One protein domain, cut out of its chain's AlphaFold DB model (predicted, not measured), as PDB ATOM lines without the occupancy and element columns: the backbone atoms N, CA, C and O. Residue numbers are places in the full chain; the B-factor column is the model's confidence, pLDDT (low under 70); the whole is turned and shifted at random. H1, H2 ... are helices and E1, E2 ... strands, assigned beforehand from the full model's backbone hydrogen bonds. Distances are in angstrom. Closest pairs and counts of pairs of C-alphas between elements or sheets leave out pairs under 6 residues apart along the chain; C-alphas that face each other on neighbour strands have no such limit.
ATOM      1  N   LYS A   2      18.128  33.992  98.123       58.88
ATOM      2  CA  LYS A   2      19.000  33.611  99.268       58.88
ATOM      3  C   LYS A   2      19.661  32.222  99.139       58.88
ATOM      4  O   LYS A   2      20.831  32.087  99.477       58.88
ATOM      5  N   ASN A   3      18.953  31.223  98.602       68.94
ATOM      6  CA  ASN A   3      19.494  29.860  98.474       68.94
ATOM      7  C   ASN A   3      20.594  29.736  97.408       68.94
ATOM      8  O   ASN A   3      21.585  29.058  97.646       68.94
ATOM      9  N   GLU A   4      20.484  30.434  96.275       72.62
ATOM     10  CA  GLU A   4      21.484  30.347  95.198       72.62
ATOM     11  C   GLU A   4      22.841  30.940  95.593       72.62
ATOM     12  O   GLU A   4      23.884  30.376  95.267       72.62
ATOM     13  N   LEU A   5      22.831  32.069  96.307       71.81
ATOM     14  CA  LEU A   5      24.042  32.693  96.846       71.81
ATOM     15  C   LEU A   5      24.742  31.769  97.845       71.81
ATOM     16  O   LEU A   5      25.956  31.599  97.774       71.81
ATOM     17  N   LYS A   6      23.969  31.119  98.723       75.12
ATOM     18  CA  LYS A   6      24.496  30.149  99.683       75.12
ATOM     19  C   LYS A   6      25.163  28.965  98.975       75.12
ATOM     20  O   LYS A   6      26.326  28.682  99.241       75.12
ATOM     21  N   THR A   7      24.491  28.363  97.993       74.69
ATOM     22  CA  THR A   7      25.043  27.243  97.212       74.69
ATOM     23  C   THR A   7      26.292  27.636  96.415       74.69
ATOM     24  O   THR A   7      27.219  26.838  96.276       74.69
ATOM     25  N   LYS A   8      26.356  28.865  95.880       79.31
ATOM     26  CA  LYS A   8      27.565  29.372  95.209       79.31
ATOM     27  C   LYS A   8      28.736  29.501  96.183       79.31
ATOM     28  O   LYS A   8      29.832  29.060  95.852       79.31
ATOM     29  N   ASN A   9      28.500  30.053  97.370       82.12
ATOM     30  CA  ASN A   9      29.541  30.215  98.385       82.12
ATOM     31  C   ASN A   9      30.058  28.862  98.893       82.12
ATOM     32  O   ASN A   9      31.266  28.681  99.001       82.12
ATOM     33  N   GLU A  10      29.169  27.890  99.117       81.69
ATOM     34  CA  GLU A  10      29.546  26.519  99.495       81.69
ATOM     35  C   GLU A  10      30.440  25.860  98.432       81.69
ATOM     36  O   GLU A  10      31.463  25.265  98.766       81.69
ATOM     37  N   LYS A  11      30.114  26.027  97.142       84.69
ATOM     38  CA  LYS A  11      30.952  25.533  96.036       84.69
ATOM     39  C   LYS A  11      32.326  26.198  95.991       84.69
ATOM     40  O   LYS A  11      33.319  25.505  95.791       84.69
ATOM     41  N   ILE A  12      32.393  27.520  96.163       87.81
ATOM     42  CA  ILE A  12      33.665  28.261  96.185       87.81
ATOM     43  C   ILE A  12      34.544  27.753  97.328       87.81
ATOM     44  O   ILE A  12      35.704  27.417  97.107       87.81
ATOM     45  N   MET A  13      33.971  27.634  98.524       86.94
ATOM     46  CA  MET A  13      34.688  27.175  99.706       86.94
ATOM     47  C   MET A  13      35.179  25.730  99.541       86.94
ATOM     48  O   MET A  13      36.339  25.441  99.819       86.94
ATOM     49  N   LYS A  14      34.342  24.827  99.005       89.06
ATOM     50  CA  LYS A  14      34.747  23.442  98.718       89.06
ATOM     51  C   LYS A  14      35.914  23.380  97.727       89.06
ATOM     52  O   LYS A  14      36.855  22.627  97.953       89.06
ATOM     53  N   ASN A  15      35.902  24.203  96.678       90.31
ATOM     54  CA  ASN A  15      37.013  24.269  95.724       90.31
ATOM     55  C   ASN A  15      38.312  24.771  96.371       90.31
ATOM     56  O   ASN A  15      39.371  24.211  96.108       90.31
ATOM     57  N   GLN A  16      38.241  25.775  97.249       90.88
ATOM     58  CA  GLN A  16      39.415  26.256  97.989       90.88
ATOM     59  C   GLN A  16      40.001  25.174  98.907       90.88
ATOM     60  O   GLN A  16      41.219  25.033  99.000       90.88
ATOM     61  N   LEU A  17      39.143  24.381  99.557       91.69
ATOM     62  CA  LEU A  17      39.582  23.245 100.370       91.69
ATOM     63  C   LEU A  17      40.242  22.156  99.512       91.69
ATOM     64  O   LEU A  17      41.285  21.634  99.896       91.69
ATOM     65  N   ILE A  18      39.688  21.856  98.332       92.81
ATOM     66  CA  ILE A  18      40.301  20.929  97.368       92.81
ATOM     67  C   ILE A  18      41.697  21.414  96.957       92.81
ATOM     68  O   ILE A  18      42.644  20.634  96.986       92.81
ATOM     69  N   GLU A  19      41.860  22.696  96.624       93.12
ATOM     70  CA  GLU A  19      43.167  23.265  96.266       93.12
ATOM     71  C   GLU A  19      44.189  23.142  97.404       93.12
ATOM     72  O   GLU A  19      45.347  22.784  97.167       93.12
ATOM     73  N   ALA A  20      43.762  23.399  98.643       91.62
ATOM     74  CA  ALA A  20      44.611  23.244  99.817       91.62
ATOM     75  C   ALA A  20      45.049  21.785 100.017       91.62
ATOM     76  O   ALA A  20      46.232  21.535 100.249       91.62
ATOM     77  N   LEU A  21      44.128  20.826  99.869       89.56
ATOM     78  CA  LEU A  21      44.429  19.395  99.965       89.56
ATOM     79  C   LEU A  21      45.400  18.939  98.882       89.56
ATOM     80  O   LEU A  21      46.373  18.254  99.185       89.56
ATOM     81  N   ILE A  22      45.166  19.360  97.638       91.69
ATOM     82  CA  ILE A  22      46.047  19.059  96.507       91.69
ATOM     83  C   ILE A  22      47.471  19.515  96.803       91.69
ATOM     84  O   ILE A  22      48.411  18.757  96.592       91.69
ATOM     85  N   LYS A  23      47.632  20.728  97.338       92.50
ATOM     86  CA  LYS A  23      48.947  21.263  97.693       92.50
ATOM     87  C   LYS A  23      49.582  20.534  98.879       92.50
ATOM     88  O   LYS A  23      50.793  20.354  98.889       92.50
ATOM     89  N   TYR A  24      48.791  20.169  99.884       91.25
ATOM     90  CA  TYR A  24      49.294  19.543 101.106       91.25
ATOM     91  C   TYR A  24      49.741  18.093 100.880       91.25
ATOM     92  O   TYR A  24      50.781  17.688 101.391       91.25
ATOM     93  N   PHE A  25      48.977  17.333 100.094       89.50
ATOM     94  CA  PHE A  25      49.231  15.916  99.814       89.50
ATOM     95  C   PHE A  25      49.946  15.664  98.477       89.50
ATOM     96  O   PHE A  25      50.118  14.510  98.096       89.50
ATOM     97  N   ASP A  26      50.345  16.723  97.763       90.62
ATOM     98  CA  ASP A  26      50.933  16.656  96.416       90.62
ATOM     99  C   ASP A  26      50.101  15.792  95.446       90.62
ATOM    100  O   ASP A  26      50.575  14.887  94.750       90.62
ATOM    101  N   LEU A  27      48.792  16.052  95.444       92.25
ATOM    102  CA  LEU A  27      47.857  15.331  94.591       92.25
ATOM    103  C   LEU A  27      47.929  15.850  93.160       92.25
ATOM    104  O   LEU A  27      48.167  17.019  92.861       92.25
ATOM    105  N   SER A  28      47.619  14.963  92.241       92.12
ATOM    106  CA  SER A  28      47.639  15.195  90.814       92.12
ATOM    107  C   SER A  28      46.557  14.356  90.153       92.12
ATOM    108  O   SER A  28      45.984  13.447  90.753       92.12
ATOM    109  N   LYS A  29      46.345  14.580  88.856       91.94
ATOM    110  CA  LYS A  29      45.433  13.758  88.053       91.94
ATOM    111  C   LYS A  29      45.821  12.270  87.965       91.94
ATOM    112  O   LYS A  29      45.079  11.508  87.359       91.94
ATOM    113  N   TYR A  30      46.988  11.886  88.485       92.12
ATOM    114  CA  TYR A  30      47.538  10.535  88.400       92.12
ATOM    115  C   TYR A  30      47.527   9.770  89.730       92.12
ATOM    116  O   TYR A  30      47.849   8.591  89.721       92.12
ATOM    117  N   ASN A  31      47.231  10.434  90.850       92.50
ATOM    118  CA  ASN A  31      47.291   9.840  92.193       92.50
ATOM    119  C   ASN A  31      46.178  10.344  93.132       92.50
ATOM    120  O   ASN A  31      46.251  10.129  94.339       92.50
ATOM    121  N   TYR A  32      45.168  11.054  92.619       89.62
ATOM    122  CA  TYR A  32      44.068  11.569  93.445       89.62
ATOM    123  C   TYR A  32      43.144  10.473  93.986       89.62
ATOM    124  O   TYR A  32      42.391  10.728  94.915       89.62
ATOM    125  N   ASP A  33      43.180   9.286  93.388       89.25
ATOM    126  CA  ASP A  33      42.441   8.079  93.764       89.25
ATOM    127  C   ASP A  33      43.106   7.305  94.913       89.25
ATOM    128  O   ASP A  33      42.523   6.382  95.472       89.25
ATOM    129  N   CYS A  34      44.319   7.697  95.309       86.69
ATOM    130  CA  CYS A  34      45.063   7.067  96.400       86.69
ATOM    131  C   CYS A  34      44.612   7.520  97.801       86.69
ATOM    132  O   CYS A  34      45.182   7.077  98.797       86.69
ATOM    133  N   ILE A  35      43.635   8.420  97.891       83.88
ATOM    134  CA  ILE A  35      43.119   8.971  99.146       83.88
ATOM    135  C   ILE A  35      41.639   8.652  99.298       83.88
ATOM    136  O   ILE A  35      40.840   8.833  98.381       83.88
ATOM    137  N   GLU A  36      41.280   8.218 100.501       86.31
ATOM    138  CA  GLU A  36      39.889   8.048 100.902       86.31
ATOM    139  C   GLU A  36      39.166   9.400 100.982       86.31
ATOM    140  O   GLU A  36      39.780  10.470 100.981       86.31
ATOM    141  N   ASN A  37      37.836   9.354 101.079       89.06
ATOM    142  CA  ASN A  37      37.027  10.551 101.275       89.06
ATOM    143  C   ASN A  37      37.497  11.321 102.518       89.06
ATOM    144  O   ASN A  37      37.561  10.774 103.619       89.06
ATOM    145  N   ILE A  38      37.764  12.614 102.348       87.88
ATOM    146  CA  ILE A  38      38.263  13.479 103.414       87.88
ATOM    147  C   ILE A  38      37.094  14.274 103.981       87.88
ATOM    148  O   ILE A  38      36.495  15.095 103.285       87.88
ATOM    149  N   GLU A  39      36.774  14.055 105.253       91.00
ATOM    150  CA  GLU A  39      35.820  14.886 105.985       91.00
ATOM    151  C   GLU A  39      36.551  16.014 106.724       91.00
ATOM    152  O   GLU A  39      37.402  15.782 107.581       91.00
ATOM    153  N   ILE A  40      36.189  17.255 106.408       87.12
ATOM    154  CA  ILE A  40      36.704  18.463 107.049       87.12
ATOM    155  C   ILE A  40      35.596  19.043 107.922       87.12
ATOM    156  O   ILE A  40      34.580  19.516 107.410       87.12
ATOM    157  N   LYS A  41      35.794  19.035 109.241       89.25
ATOM    158  CA  LYS A  41      34.894  19.700 110.192       89.25
ATOM    159  C   LYS A  41      35.222  21.191 110.244       89.25
ATOM    160  O   LYS A  41      36.359  21.556 110.526       89.25
ATOM    161  N   LEU A  42      34.237  22.034 109.947       81.81
ATOM    162  CA  LEU A  42      34.365  23.493 109.992       81.81
ATOM    163  C   LEU A  42      33.898  24.048 111.342       81.81
ATOM    164  O   LEU A  42      34.518  24.965 111.869       81.81
ATOM    165  N   ASP A  43      32.837  23.463 111.901       83.94
ATOM    166  CA  ASP A  43      32.378  23.655 113.278       83.94
ATOM    167  C   ASP A  43      31.590  22.414 113.761       83.94
ATOM    168  O   ASP A  43      31.559  21.385 113.080       83.94
ATOM    169  N   ASP A  44      30.944  22.501 114.928       82.75
ATOM    170  CA  ASP A  44      30.183  21.394 115.532       82.75
ATOM    171  C   ASP A  44      28.970  20.925 114.702       82.75
ATOM    172  O   ASP A  44      28.412  19.859 114.968       82.75
ATOM    173  N   LYS A  45      28.522  21.714 113.717       83.44
ATOM    174  CA  LYS A  45      27.315  21.456 112.911       83.44
ATOM    175  C   LYS A  45      27.591  21.315 111.418       83.44
ATOM    176  O   LYS A  45      26.732  20.798 110.704       83.44
ATOM    177  N   TYR A  46      28.742  21.775 110.941       82.44
ATOM    178  CA  TYR A  46      29.086  21.798 109.529       82.44
ATOM    179  C   TYR A  46      30.366  21.011 109.264       82.44
ATOM    180  O   TYR A  46      31.457  21.369 109.713       82.44
ATOM    181  N   SER A  47      30.231  19.975 108.441       88.00
ATOM    182  CA  SER A  47      31.351  19.293 107.810       88.00
ATOM    183  C   SER A  47      31.231  19.343 106.291       88.00
ATOM    184  O   SER A  47      30.143  19.445 105.718       88.00
ATOM    185  N   VAL A  48      32.381  19.326 105.631       89.00
ATOM    186  CA  VAL A  48      32.501  19.223 104.181       89.00
ATOM    187  C   VAL A  48      33.219  17.926 103.876       89.00
ATOM    188  O   VAL A  48      34.346  17.721 104.317       89.00
ATOM    189  N   VAL A  49      32.577  17.069 103.089       90.88
ATOM    190  CA  VAL A  49      33.198  15.849 102.577       90.88
ATOM    191  C   VAL A  49      33.745  16.125 101.182       90.88
ATOM    192  O   VAL A  49      33.026  16.608 100.297       90.88
ATOM    193  N   ILE A  50      35.025  15.830 100.995       92.00
ATOM    194  CA  ILE A  50      35.719  15.868  99.714       92.00
ATOM    195  C   ILE A  50      35.933  14.426  99.287       92.00
ATOM    196  O   ILE A  50      36.674  13.681  99.920       92.00
ATOM    197  N   SER A  51      35.223  14.035  98.235       93.06
ATOM    198  CA  SER A  51      35.274  12.686  97.683       93.06
ATOM    199  C   SER A  51      36.283  12.570  96.547       93.06
ATOM    200  O   SER A  51      36.645  13.569  95.920       93.06
ATOM    201  N   GLU A  52      36.657  11.337  96.208       92.38
ATOM    202  CA  GLU A  52      37.421  11.038  94.991       92.38
ATOM    203  C   GLU A  52      36.771  11.672  93.745       92.38
ATOM    204  O   GLU A  52      37.444  12.301  92.926       92.38
ATOM    205  N   GLN A  53      35.440  11.599  93.631       92.19
ATOM    206  CA  GLN A  53      34.708  12.176  92.502       92.19
ATOM    207  C   GLN A  53      34.833  13.707  92.442       92.19
ATOM    208  O   GLN A  53      34.859  14.277  91.349       92.19
ATOM    209  N   ASP A  54      34.930  14.392  93.585       92.69
ATOM    210  CA  ASP A  54      35.166  15.839  93.616       92.69
ATOM    211  C   ASP A  54      36.554  16.188  93.067       92.69
ATOM    212  O   ASP A  54      36.686  17.121  92.270       92.69
ATOM    213  N   LEU A  55      37.574  15.412  93.445       92.69
ATOM    214  CA  LEU A  55      38.941  15.574  92.949       92.69
ATOM    215  C   LEU A  55      39.026  15.278  91.451       92.69
ATOM    216  O   LEU A  55      39.597  16.070  90.697       92.69
ATOM    217  N   LYS A  56      38.383  14.198  90.995       92.81
ATOM    218  CA  LYS A  56      38.262  13.866  89.574       92.81
ATOM    219  C   LYS A  56      37.652  15.019  88.781       92.81
ATOM    220  O   LYS A  56      38.255  15.493  87.819       92.81
ATOM    221  N   ASN A  57      36.497  15.522  89.226       93.31
ATOM    222  CA  ASN A  57      35.818  16.653  88.591       93.31
ATOM    223  C   ASN A  57      36.723  17.893  88.537       93.31
ATOM    224  O   ASN A  57      36.778  18.584  87.518       93.31
ATOM    225  N   TYR A  58      37.445  18.175  89.624       92.94
ATOM    226  CA  TYR A  58      38.387  19.285  89.684       92.94
ATOM    227  C   TYR A  58      39.489  19.143  88.622       92.94
ATOM    228  O   TYR A  58      39.691  20.062  87.822       92.94
ATOM    229  N   PHE A  59      40.165  17.992  88.550       92.81
ATOM    230  CA  PHE A  59      41.240  17.771  87.577       92.81
ATOM    231  C   PHE A  59      40.751  17.788  86.123       92.81
ATOM    232  O   PHE A  59      41.425  18.368  85.266       92.81
ATOM    233  N   GLU A  60      39.567  17.238  85.837       93.62
ATOM    234  CA  GLU A  60      38.954  17.292  84.502       93.62
ATOM    235  C   GLU A  60      38.673  18.738  84.060       93.62
ATOM    236  O   GLU A  60      38.995  19.134  82.931       93.62
ATOM    237  N   ILE A  61      38.124  19.570  84.955       93.06
ATOM    238  CA  ILE A  61      37.869  20.990  84.678       93.06
ATOM    239  C   ILE A  61      39.184  21.738  84.432       93.06
ATOM    240  O   ILE A  61      39.284  22.500  83.463       93.06
ATOM    241  N   GLN A  62      40.204  21.502  85.262       90.31
ATOM    242  CA  GLN A  62      41.524  22.121  85.108       90.31
ATOM    243  C   GLN A  62      42.173  21.752  83.766       90.31
ATOM    244  O   GLN A  62      42.709  22.616  83.061       90.31
ATOM    245  N   GLU A  63      42.088  20.486  83.352       93.19
ATOM    246  CA  GLU A  63      42.618  20.034  82.065       93.19
ATOM    247  C   GLU A  63      41.873  20.669  80.885       93.19
ATOM    248  O   GLU A  63      42.503  21.159  79.938       93.19
ATOM    249  N   ARG A  64      40.539  20.745  80.962       94.31
ATOM    250  CA  ARG A  64      39.722  21.417  79.947       94.31
ATOM    251  C   ARG A  64      40.098  22.891  79.812       94.31
ATOM    252  O   ARG A  64      40.319  23.353  78.691       94.31
ATOM    253  N   TYR A  65      40.232  23.610  80.926       93.19
ATOM    254  CA  TYR A  65      40.625  25.021  80.922       93.19
ATOM    255  C   TYR A  65      42.008  25.219  80.288       93.19
ATOM    256  O   TYR A  65      42.184  26.058  79.400       93.19
ATOM    257  N   LYS A  66      42.984  24.380  80.660       93.12
ATOM    258  CA  LYS A  66      44.337  24.399  80.085       93.12
ATOM    259  C   LYS A  66      44.324  24.163  78.573       93.12
ATOM    260  O   LYS A  66      45.072  24.812  77.835       93.12
ATOM    261  N   ASN A  67      43.483  23.249  78.098       94.88
ATOM    262  CA  ASN A  67      43.345  22.949  76.675       94.88
ATOM    263  C   ASN A  67      42.697  24.102  75.900       94.88
ATOM    264  O   ASN A  67      43.207  24.477  74.842       94.88
ATOM    265  N   GLU A  68      41.641  24.716  76.432       95.19
ATOM    266  CA  GLU A  68      41.017  25.889  75.811       95.19
ATOM    267  C   GLU A  68      41.968  27.088  75.768       95.19
ATOM    268  O   GLU A  68      42.153  27.695  74.710       95.19
ATOM    269  N   TYR A  69      42.684  27.364  76.860       94.75
ATOM    270  CA  TYR A  69      43.706  28.410  76.891       94.75
ATOM    271  C   TYR A  69      44.785  28.190  75.818       94.75
ATOM    272  O   TYR A  69      45.155  29.114  75.088       94.75
ATOM    273  N   ARG A  70      45.262  26.947  75.649       94.62
ATOM    274  CA  ARG A  70      46.213  26.592  74.580       94.62
ATOM    275  C   ARG A  70      45.641  26.866  73.188       94.62
ATOM    276  O   ARG A  70      46.364  27.407  72.351       94.62
ATOM    277  N   LYS A  71      44.372  26.525  72.931       96.06
ATOM    278  CA  LYS A  71      43.702  26.803  71.646       96.06
ATOM    279  C   LYS A  71      43.600  28.301  71.378       96.06
ATOM    280  O   LYS A  71      43.895  28.743  70.270       96.06
ATOM    281  N   VAL A  72      43.202  29.087  72.377       96.12
ATOM    282  CA  VAL A  72      43.120  30.553  72.271       96.12
ATOM    283  C   VAL A  72      44.499  31.141  71.979       96.12
ATOM    284  O   VAL A  72      44.661  31.895  71.023       96.12
ATOM    285  N   ARG A  73      45.529  30.722  72.721       95.44
ATOM    286  CA  ARG A  73      46.906  31.185  72.512       95.44
ATOM    287  C   ARG A  73      47.440  30.848  71.115       95.44
ATOM    288  O   ARG A  73      48.157  31.664  70.540       95.44
ATOM    289  N   ARG A  74      47.113  29.671  70.565       95.25
ATOM    290  CA  ARG A  74      47.469  29.302  69.181       95.25
ATOM    291  C   ARG A  74      46.808  30.233  68.167       95.25
ATOM    292  O   ARG A  74      47.521  30.806  67.353       95.25
ATOM    293  N   ARG A  75      45.496  30.468  68.296       95.06
ATOM    294  CA  ARG A  75      44.751  31.394  67.427       95.06
ATOM    295  C   ARG A  75      45.337  32.807  67.445       95.06
ATOM    296  O   ARG A  75      45.544  33.390  66.390       95.06
ATOM    297  N   ILE A  76      45.686  33.329  68.624       94.81
ATOM    298  CA  ILE A  76      46.328  34.649  68.746       94.81
ATOM    299  C   ILE A  76      47.664  34.684  67.987       94.81
ATOM    300  O   ILE A  76      47.921  35.627  67.245       94.81
ATOM    301  N   LYS A  77      48.509  33.655  68.136       93.62
ATOM    302  CA  LYS A  77      49.799  33.578  67.428       93.62
ATOM    303  C   LYS A  77      49.636  33.488  65.909       93.62
ATOM    304  O   LYS A  77      50.409  34.104  65.185       93.62
ATOM    305  N   GLU A  78      48.669  32.710  65.433       94.31
ATOM    306  CA  GLU A  78      48.377  32.581  64.003       94.31
ATOM    307  C   GLU A  78      47.865  33.893  63.410       94.31
ATOM    308  O   GLU A  78      48.308  34.278  62.332       94.31
ATOM    309  N   ASN A  79      46.998  34.606  64.133       92.94
ATOM    310  CA  ASN A  79      46.505  35.907  63.698       92.94
ATOM    311  C   ASN A  79      47.638  36.932  63.586       92.94
ATOM    312  O   ASN A  79      47.734  37.574  62.550       92.94
ATOM    313  N   ARG A  80      48.548  37.014  64.569       91.12
ATOM    314  CA  ARG A  80      49.723  37.907  64.485       91.12
ATOM    315  C   ARG A  80      50.570  37.639  63.239       91.12
ATOM    316  O   ARG A  80      50.809  38.547  62.454       91.12
ATOM    317  N   ARG A  81      50.883  36.362  62.978       89.69
ATOM    318  CA  ARG A  81      51.611  35.942  61.765       89.69
ATOM    319  C   ARG A  81      50.903  36.342  60.468       89.69
ATOM    320  O   ARG A  81      51.572  36.678  59.500       89.69
ATOM    321  N   ARG A  82      49.568  36.262  60.421       87.12
ATOM    322  CA  ARG A  82      48.767  36.657  59.244       87.12
ATOM    323  C   ARG A  82      48.685  38.172  59.071       87.12
ATOM    324  O   ARG A  82      48.591  38.634  57.943       87.12
ATOM    325  N   SER A  83      48.710  38.916  60.170       86.62
ATOM    326  CA  SER A  83      48.659  40.379  60.183       86.62
ATOM    327  C   SER A  83      50.009  41.046  59.895       86.62
ATOM    328  O   SER A  83      50.043  42.264  59.759       86.62
ATOM    329  N   GLY A  84      51.099  40.277  59.771       78.38
ATOM    330  CA  GLY A  84      52.442  40.817  59.537       78.38
ATOM    331  C   GLY A  84      53.090  41.447  60.777       78.38
ATOM    332  O   GLY A  84      54.056  42.188  60.624       78.38
TER     333      GLY A  84
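Overview. This is residues 2 to 84 of the 85 residues of an uncharacterized protein of Brachyspira aalborgi (UniProt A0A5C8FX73). Beside helix H1 sits a small antiparallel hairpin, E1 and E2; near H1's Ile 18 the longer helix H2 sets off about perpendicular to H1, and residues 64 to 84, of which 64 to 83 belong to H2, stick out as an arm. The 83 printed residues hold H1, E1, E2, H2 in chain order, mostly helix. The whole is flat, 63 by 37 by 18 A, and only just extended, close to loose, with a radius of gyration of the C-alphas of 17.9 A.

Arrangement. Look first at E1, residues 38 to 41, and E2, residues 47 to 50: N 38 and O 50 are 2.9 A apart, within hydrogen-bond range. The closest C-alphas of E2 and H1, residues 2 to 25, are Ile 50 and Ile 18, 7.2 A apart. H2, residues 52 to 83, is close to but not clearly touching H1; their closest C-alphas, Leu 55 and Ile 18, are 7.1 A apart, and their lines stand at 89 degrees. Every O i to N i+4 pair is within hydrogen-bond range in H1 and H2.

Along the chain. Find C-alpha 2 at (19.000, 33.611, 99.268); H1 runs 35.0 A from there. H2 runs 46.9 A to C-alpha 83 at (48.659, 40.379, 60.183). E1 and E2 each span 9.8 A.

Size, cuts and confidence. The printed part has no cut; H1 to E1 is a long link. Residues 2 to 3 are under pLDDT 70.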